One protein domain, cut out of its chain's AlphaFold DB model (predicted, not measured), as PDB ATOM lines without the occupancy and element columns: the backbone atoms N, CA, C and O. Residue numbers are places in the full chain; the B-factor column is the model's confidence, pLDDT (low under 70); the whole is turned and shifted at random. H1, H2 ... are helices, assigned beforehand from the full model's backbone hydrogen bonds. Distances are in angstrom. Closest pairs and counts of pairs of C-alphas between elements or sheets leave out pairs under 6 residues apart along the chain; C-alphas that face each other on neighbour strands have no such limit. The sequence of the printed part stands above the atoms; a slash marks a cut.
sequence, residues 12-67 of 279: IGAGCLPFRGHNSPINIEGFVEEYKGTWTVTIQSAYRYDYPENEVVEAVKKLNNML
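This is residues 12 to 67 of the 279 residues of the protein "Phosphoenolpyruvate carboxylase" of Nitrososphaeria archaeon (UniProt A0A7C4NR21). What shape does the model make? One long helix, H3, covers one side of a small body of loops and short helices: H1 packs on H3, and H2 sits near the end where H3 begins. Residues 12 to 22 form a looped stretch on the side away from H3, and residues 35 to 44 run from H1 to H2. What is its make-up and size? The printed part has 56 residues with three named helices, H1, H2 and H3 in chain order, and no named strand; its class is all helix, though under half of the residues, 26, are in named elements. It is compact, with a radius of gyration of the C-alphas of 10.1 A and spans of 27 by 25 by 15 A.

What comes first? Residues 12 to 27 hold no named element, and C-alpha 12 is at (43.489, -112.759, -36.238). Where are the helices? H1 is residues 28 to 34, 10.0 A long, from C-alpha 28 at (44.619, -108.972, -23.019). H2 is residues 45 to 49, 6.0 A long. H3 is residues 53 to 66, 19.9 A long, ending at C-alpha 66 at (47.662, -117.782, -22.983).

How does H1 stand to H3? They touch, with the C-alphas of Ile 28 and Ala 59 closest at 7.0 A, and run the same way at a steep tilt of 40 degrees. Where is H2? It is close to H3 but not clearly touching, the closest C-alphas being those of Arg 48 and Val 56, 6.4 A apart; H1 and H2 are apart. What do the backbones show? In H1, H2 and H3 every O i to N i+4 pair is within hydrogen-bond range.

How far does it reach? The two C-alphas farthest apart are those of Gly 37 and Pro 52, at 27.9 A. Are there cuts, long links or weak places? The printed part has no cut; the link from H1 to H2 is short, that from H2 to H3 is tight, and no printed residue is under 70 in pLDDT.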
ATOM      1  N   ILE A  12      44.321-113.968 -36.233       96.00
ATOM      2  CA  ILE A  12      43.489-112.759 -36.238       96.00
ATOM      3  C   ILE A  12      44.319-111.477 -36.345       96.00
ATOM      4  O   ILE A  12      45.307-111.253 -35.636       96.00
ATOM      5  N   GLY A  13      43.889-110.600 -37.253       96.44
ATOM      6  CA  GLY A  13      44.432-109.260 -37.426       96.44
ATOM      7  C   GLY A  13      43.667-108.218 -36.616       96.44
ATOM      8  O   GLY A  13      42.784-107.572 -37.168       96.44
ATOM      9  N   ALA A  14      44.046-108.001 -35.357       96.19
ATOM     10  CA  ALA A  14      43.372-107.065 -34.454       96.19
ATOM     11  C   ALA A  14      44.216-105.814 -34.143       96.19
ATOM     12  O   ALA A  14      45.431-105.895 -33.936       96.19
ATOM     13  N   GLY A  15      43.578-104.643 -34.172       96.12
ATOM     14  CA  GLY A  15      44.117-103.360 -33.715       96.12
ATOM     15  C   GLY A  15      43.733-103.059 -32.265       96.12
ATOM     16  O   GLY A  15      42.954-103.790 -31.669       96.12
ATOM     17  N   CYS A  16      44.279-101.977 -31.703       97.06
ATOM     18  CA  CYS A  16      44.084-101.649 -30.286       97.06
ATOM     19  C   CYS A  16      42.738-100.996 -29.959       97.06
ATOM     20  O   CYS A  16      42.335-101.050 -28.806       97.06
ATOM     21  N   LEU A  17      42.076-100.363 -30.933       97.50
ATOM     22  CA  LEU A  17      40.753 -99.765 -30.723       97.50
ATOM     23  C   LEU A  17      39.649-100.821 -30.901       97.50
ATOM     24  O   LEU A  17      39.826-101.710 -31.749       97.50
ATOM     25  N   PRO A  18      38.520-100.705 -30.176       97.94
ATOM     26  CA  PRO A  18      37.420-101.665 -30.232       97.94
ATOM     27  C   PRO A  18      36.938-101.992 -31.647       97.94
ATOM     28  O   PRO A  18      36.945-103.158 -32.032       97.94
ATOM     29  N   PHE A  19      36.703-100.981 -32.496       97.88
ATOM     30  CA  PHE A  19      36.248-101.175 -33.883       97.88
ATOM     31  C   PHE A  19      37.135-102.101 -34.733       97.88
ATOM     32  O   PHE A  19      36.728-102.586 -35.788       97.88
ATOM     33  N   ARG A  20      38.392-102.307 -34.328       96.62
ATOM     34  CA  ARG A  20      39.351-103.151 -35.046       96.62
ATOM     35  C   ARG A  20      39.827-104.348 -34.229       96.62
ATOM     36  O   ARG A  20      40.850-104.928 -34.591       96.62
ATOM     37  N   GLY A  21      39.101-104.720 -33.178       96.38
ATOM     38  CA  GLY A  21      39.299-105.955 -32.417       96.38
ATOM     39  C   GLY A  21      39.959-105.792 -31.051       96.38
ATOM     40  O   GLY A  21      40.377-106.792 -30.489       96.38
ATOM     41  N   HIS A  22      40.114-104.569 -30.536       97.44
ATOM     42  CA  HIS A  22      40.478-104.271 -29.140       97.44
ATOM     43  C   HIS A  22      41.697-105.011 -28.532       97.44
ATOM     44  O   HIS A  22      41.789-105.180 -27.314       97.44
ATOM     45  N   ASN A  23      42.675-105.420 -29.344       97.31
ATOM     46  CA  ASN A  23      43.902-106.051 -28.859       97.31
ATOM     47  C   ASN A  23      44.881-104.981 -28.356       97.31
ATOM     48  O   ASN A  23      45.568-104.339 -29.158       97.31
ATOM     49  N   SER A  24      44.963-104.780 -27.041       97.25
ATOM     50  CA  SER A  24      45.853-103.796 -26.412       97.25
ATOM     51  C   SER A  24      46.586-104.384 -25.196       97.25
ATOM     52  O   SER A  24      46.114-105.367 -24.623       97.25
ATOM     53  N   PRO A  25      47.719-103.789 -24.761       97.25
ATOM     54  CA  PRO A  25      48.414-104.219 -23.543       97.25
ATOM     55  C   PRO A  25      47.545-104.218 -22.279       97.25
ATOM     56  O   PRO A  25      47.839-104.944 -21.336       97.25
ATOM     57  N   ILE A  26      46.470-103.425 -22.268       95.25
ATOM     58  CA  ILE A  26      45.571-103.255 -21.122       95.25
ATOM     59  C   ILE A  26      44.273-104.077 -21.224       95.25
ATOM     60  O   ILE A  26      43.473-104.036 -20.297       95.25
ATOM     61  N   ASN A  27      44.049-104.809 -22.324       96.88
ATOM     62  CA  ASN A  27      42.826-105.591 -22.567       96.88
ATOM     63  C   ASN A  27      43.130-107.019 -23.062       96.88
ATOM     64  O   ASN A  27      42.455-107.551 -23.939       96.88
ATOM     65  N   ILE A  28      44.183-107.650 -22.542       97.00
ATOM     66  CA  ILE A  28      44.619-108.972 -23.019       97.00
ATOM     67  C   ILE A  28      43.569-110.035 -22.696       97.00
ATOM     68  O   ILE A  28      43.199-110.810 -23.571       97.00
ATOM     69  N   GLU A  29      43.080-110.057 -21.456       95.94
ATOM     70  CA  GLU A  29      42.074-111.015 -20.998       95.94
ATOM     71  C   GLU A  29      40.765-110.891 -21.769       95.94
ATOM     72  O   GLU A  29      40.261-111.897 -22.259       95.94
ATOM     73  N   GLY A  30      40.256-109.664 -21.928       96.75
ATOM     74  CA  GLY A  30      39.051-109.423 -22.714       96.75
ATOM     75  C   GLY A  30      39.240-109.863 -24.163       96.75
ATOM     76  O   GLY A  30      38.399-110.570 -24.711       96.75
ATOM     77  N   PHE A  31      40.387-109.535 -24.761       97.31
ATOM     78  CA  PHE A  31      40.702-109.931 -26.128       97.31
ATOM     79  C   PHE A  31      40.713-111.456 -26.324       97.31
ATOM     80  O   PHE A  31      40.094-111.964 -27.259       97.31
ATOM     81  N   VAL A  32      41.400-112.213 -25.461       96.50
ATOM     82  CA  VAL A  32      41.461-113.678 -25.614       96.50
ATOM     83  C   VAL A  32      40.144-114.363 -25.249       96.50
ATOM     84  O   VAL A  32      39.847-115.425 -25.791       96.50
ATOM     85  N   GLU A  33      39.335-113.764 -24.370       95.88
ATOM     86  CA  GLU A  33      37.990-114.248 -24.055       95.88
ATOM     87  C   GLU A  33      37.011-114.087 -25.227       95.88
ATOM     88  O   GLU A  33      36.208-114.995 -25.473       95.88
ATOM     89  N   GLU A  34      37.097-112.966 -25.948       96.25
ATOM     90  CA  GLU A  34      36.319-112.710 -27.162       96.25
ATOM     91  C   GLU A  34      36.729-113.676 -28.281       96.25
ATOM     92  O   GLU A  34      35.901-114.390 -28.841       96.25
ATOM     93  N   TYR A  35      38.033-113.773 -28.554       95.62
ATOM     94  CA  TYR A  35      38.568-114.525 -29.693       95.62
ATOM     95  C   TYR A  35      39.112-115.909 -29.311       95.62
ATOM     96  O   TYR A  35      40.186-116.318 -29.780       95.62
ATOM     97  N   LYS A  36      38.365-116.639 -28.469       95.12
ATOM     98  CA  LYS A  36      38.694-118.013 -28.040       95.12
ATOM     99  C   LYS A  36      39.031-118.917 -29.228       95.12
ATOM    100  O   LYS A  36      38.401-118.851 -30.281       95.12
ATOM    101  N   GLY A  37      40.037-119.771 -29.053       93.38
ATOM    102  CA  GLY A  37      40.506-120.692 -30.092       93.38
ATOM    103  C   GLY A  37      41.439-120.078 -31.147       93.38
ATOM    104  O   GLY A  37      41.925-120.793 -32.026       93.38
ATOM    105  N   THR A  38      41.742-118.778 -31.070       95.06
ATOM    106  CA  THR A  38      42.779-118.155 -31.906       95.06
ATOM    107  C   THR A  38      44.172-118.596 -31.465       95.06
ATOM    108  O   THR A  38      44.462-118.655 -30.274       95.06
ATOM    109  N   TRP A  39      45.066-118.841 -32.424       95.81
ATOM    110  CA  TRP A  39      46.441-119.275 -32.151       95.81
ATOM    111  C   TRP A  39      47.477-118.177 -32.328       95.81
ATOM    112  O   TRP A  39      48.523-118.184 -31.685       95.81
ATOM    113  N   THR A  40      47.234-117.241 -33.239       96.50
ATOM    114  CA  THR A  40      48.178-116.159 -33.516       96.50
ATOM    115  C   THR A  40      47.438-114.847 -33.666       96.50
ATOM    116  O   THR A  40      46.407-114.757 -34.328       96.50
ATOM    117  N   VAL A  41      47.991-113.802 -33.060       97.12
ATOM    118  CA  VAL A  41      47.380-112.474 -33.023       97.12
ATOM    119  C   VAL A  41      48.388-111.462 -33.542       97.12
ATOM    120  O   VAL A  41      49.586-111.552 -33.268       97.12
ATOM    121  N   THR A  42      47.935-110.478 -34.316       96.50
ATOM    122  CA  THR A  42      48.848-109.435 -34.793       96.50
ATOM    123  C   THR A  42      49.194-108.445 -33.688       96.50
ATOM    124  O   THR A  42      48.300-107.835 -33.107       96.50
ATOM    125  N   ILE A  43      50.486-108.167 -33.505       96.19
ATOM    126  CA  ILE A  43      50.969-107.041 -32.700       96.19
ATOM    127  C   ILE A  43      51.206-105.836 -33.625       96.19
ATOM    128  O   ILE A  43      52.223-105.727 -34.320       96.19
ATOM    129  N   GLN A  44      50.215-104.942 -33.703       93.88
ATOM    130  CA  GLN A  44      50.227-103.804 -34.631       93.88
ATOM    131  C   GLN A  44      51.139-102.657 -34.150       93.88
ATOM    132  O   GLN A  44      51.717-102.689 -33.068       93.88
ATOM    133  N   SER A  45      51.331-101.625 -34.983       93.44
ATOM    134  CA  SER A  45      52.200-100.489 -34.623       93.44
ATOM    135  C   SER A  45      51.749 -99.777 -33.350       93.44
ATOM    136  O   SER A  45      52.611 -99.442 -32.552       93.44
ATOM    137  N   ALA A  46      50.441 -99.559 -33.179       93.81
ATOM    138  CA  ALA A  46      49.925 -98.852 -32.011       93.81
ATOM    139  C   ALA A  46      50.288 -99.587 -30.720       93.81
ATOM    140  O   ALA A  46      50.909 -99.008 -29.840       93.81
ATOM    141  N   TYR A  47      50.065-100.901 -30.702       95.81
ATOM    142  CA  TYR A  47      50.473-101.785 -29.615       95.81
ATOM    143  C   TYR A  47      51.943-101.593 -29.220       95.81
ATOM    144  O   TYR A  47      52.245-101.497 -28.044       95.81
ATOM    145  N   ARG A  48      52.860-101.507 -30.193       94.19
ATOM    146  CA  ARG A  48      54.312-101.448 -29.931       94.19
ATOM    147  C   ARG A  48      54.838-100.073 -29.549       94.19
ATOM    148  O   ARG A  48      55.853-100.001 -28.872       94.19
ATOM    149  N   TYR A  49      54.229 -99.012 -30.073       94.00
ATOM    150  CA  TYR A  49      54.831 -97.675 -30.054       94.00
ATOM    151  C   TYR A  49      53.993 -96.627 -29.332       94.00
ATOM    152  O   TYR A  49      54.536 -95.600 -28.941       94.00
ATOM    153  N   ASP A  50      52.689 -96.856 -29.175       95.06
ATOM    154  CA  ASP A  50      51.801 -95.907 -28.509       95.06
ATOM    155  C   ASP A  50      51.594 -96.277 -27.016       95.06
ATOM    156  O   ASP A  50      51.007 -95.485 -26.278       95.06
ATOM    157  N   TYR A  51      52.145 -97.407 -26.543       96.00
ATOM    158  CA  TYR A  51      52.142 -97.879 -25.144       96.00
ATOM    159  C   TYR A  51      53.564 -97.959 -24.548       96.00
ATOM    160  O   TYR A  51      54.525 -98.087 -25.311       96.00
ATOM    161  N   PRO A  52      53.725 -97.897 -23.208       95.94
ATOM    162  CA  PRO A  52      55.020 -98.079 -22.546       95.94
ATOM    163  C   PRO A  52      55.664 -99.438 -22.856       95.94
ATOM    164  O   PRO A  52      55.004-100.473 -22.814       95.94
ATOM    165  N   GLU A  53      56.969 -99.447 -23.133       96.12
ATOM    166  CA  GLU A  53      57.697-100.655 -23.556       96.12
ATOM    167  C   GLU A  53      57.578-101.810 -22.549       96.12
ATOM    168  O   GLU A  53      57.375-102.958 -22.945       96.12
ATOM    169  N   ASN A  54      57.655-101.513 -21.250       96.50
ATOM    170  CA  ASN A  54      57.518-102.510 -20.191       96.50
ATOM    171  C   ASN A  54      56.141-103.194 -20.219       96.50
ATOM    172  O   ASN A  54      56.083-104.420 -20.133       96.50
ATOM    173  N   GLU A  55      55.063-102.425 -20.411       96.50
ATOM    174  CA  GLU A  55      53.700-102.961 -20.537       96.50
ATOM    175  C   GLU A  55      53.574-103.833 -21.789       96.50
ATOM    176  O   GLU A  55      53.014-104.923 -21.736       96.50
ATOM    177  N   VAL A  56      54.152-103.401 -22.913       97.31
ATOM    178  CA  VAL A  56      54.126-104.162 -24.172       97.31
ATOM    179  C   VAL A  56      54.847-105.500 -24.037       97.31
ATOM    180  O   VAL A  56      54.330-106.527 -24.478       97.31
ATOM    181  N   VAL A  57      56.040-105.509 -23.440       97.25
ATOM    182  CA  VAL A  57      56.830-106.735 -23.256       97.25
ATOM    183  C   VAL A  57      56.100-107.720 -22.347       97.25
ATOM    184  O   VAL A  57      56.056-108.914 -22.647       97.25
ATOM    185  N   GLU A  58      55.525-107.240 -21.246       97.38
ATOM    186  CA  GLU A  58      54.725-108.067 -20.344       97.38
ATOM    187  C   GLU A  58      53.479-108.619 -21.044       97.38
ATOM    188  O   GLU A  58      53.203-109.819 -20.980       97.38
ATOM    189  N   ALA A  59      52.790-107.773 -21.802       97.25
ATOM    190  CA  ALA A  59      51.589-108.145 -22.522       97.25
ATOM    191  C   ALA A  59      51.837-109.217 -23.595       97.25
ATOM    192  O   ALA A  59      51.094-110.194 -23.695       97.25
ATOM    193  N   VAL A  60      52.933-109.095 -24.352       97.44
ATOM    194  CA  VAL A  60      53.346-110.109 -25.336       97.44
ATOM    195  C   VAL A  60      53.712-111.428 -24.655       97.44
ATOM    196  O   VAL A  60      53.325-112.489 -25.143       97.44
ATOM    197  N   LYS A  61      54.416-111.394 -23.513       97.88
ATOM    198  CA  LYS A  61      54.702-112.611 -22.731       97.88
ATOM    199  C   LYS A  61      53.411-113.297 -22.292       97.88
ATOM    200  O   LYS A  61      53.298-114.512 -22.414       97.88
ATOM    201  N   LYS A  62      52.434-112.523 -21.824       97.56
ATOM    202  CA  LYS A  62      51.135-113.039 -21.402       97.56
ATOM    203  C   LYS A  62      50.363-113.668 -22.560       97.56
ATOM    204  O   LYS A  62      49.921-114.801 -22.424       97.56
ATOM    205  N   LEU A  63      50.290-113.003 -23.716       97.00
ATOM    206  CA  LEU A  63      49.677-113.565 -24.926       97.00
ATOM    207  C   LEU A  63      50.339-114.886 -25.345       97.00
ATOM    208  O   LEU A  63      49.635-115.859 -25.588       97.00
ATOM    209  N   ASN A  64      51.674-114.957 -25.360       97.06
ATOM    210  CA  ASN A  64      52.394-116.193 -25.694       97.06
ATOM    211  C   ASN A  64      52.102-117.345 -24.720       97.06
ATOM    212  O   ASN A  64      52.147-118.500 -25.124       97.06
ATOM    213  N   ASN A  65      51.819-117.038 -23.452       96.88
ATOM    214  CA  ASN A  65      51.474-118.044 -22.447       96.88
ATOM    215  C   ASN A  65      49.991-118.444 -22.483       96.88
ATOM    216  O   ASN A  65      49.650-119.529 -22.023       96.88
ATOM    217  N   MET A  66      49.111-117.562 -22.967       96.44
ATOM    218  CA  MET A  66      47.662-117.782 -22.983       96.44
ATOM    219  C   MET A  66      47.151-118.388 -24.288       96.44
ATOM    220  O   MET A  66      46.091-119.000 -24.269       96.44
ATOM    221  N   LEU A  67      47.843-118.182 -25.413       96.00
ATOM    222  CA  LEU A  67      47.387-118.633 -26.727       96.00
ATOM    223  C   LEU A  67      47.831-120.081 -27.026       96.00
ATOM    224  O   LEU A  67      49.003-120.404 -26.827       96.00
TER     225      LEU A  67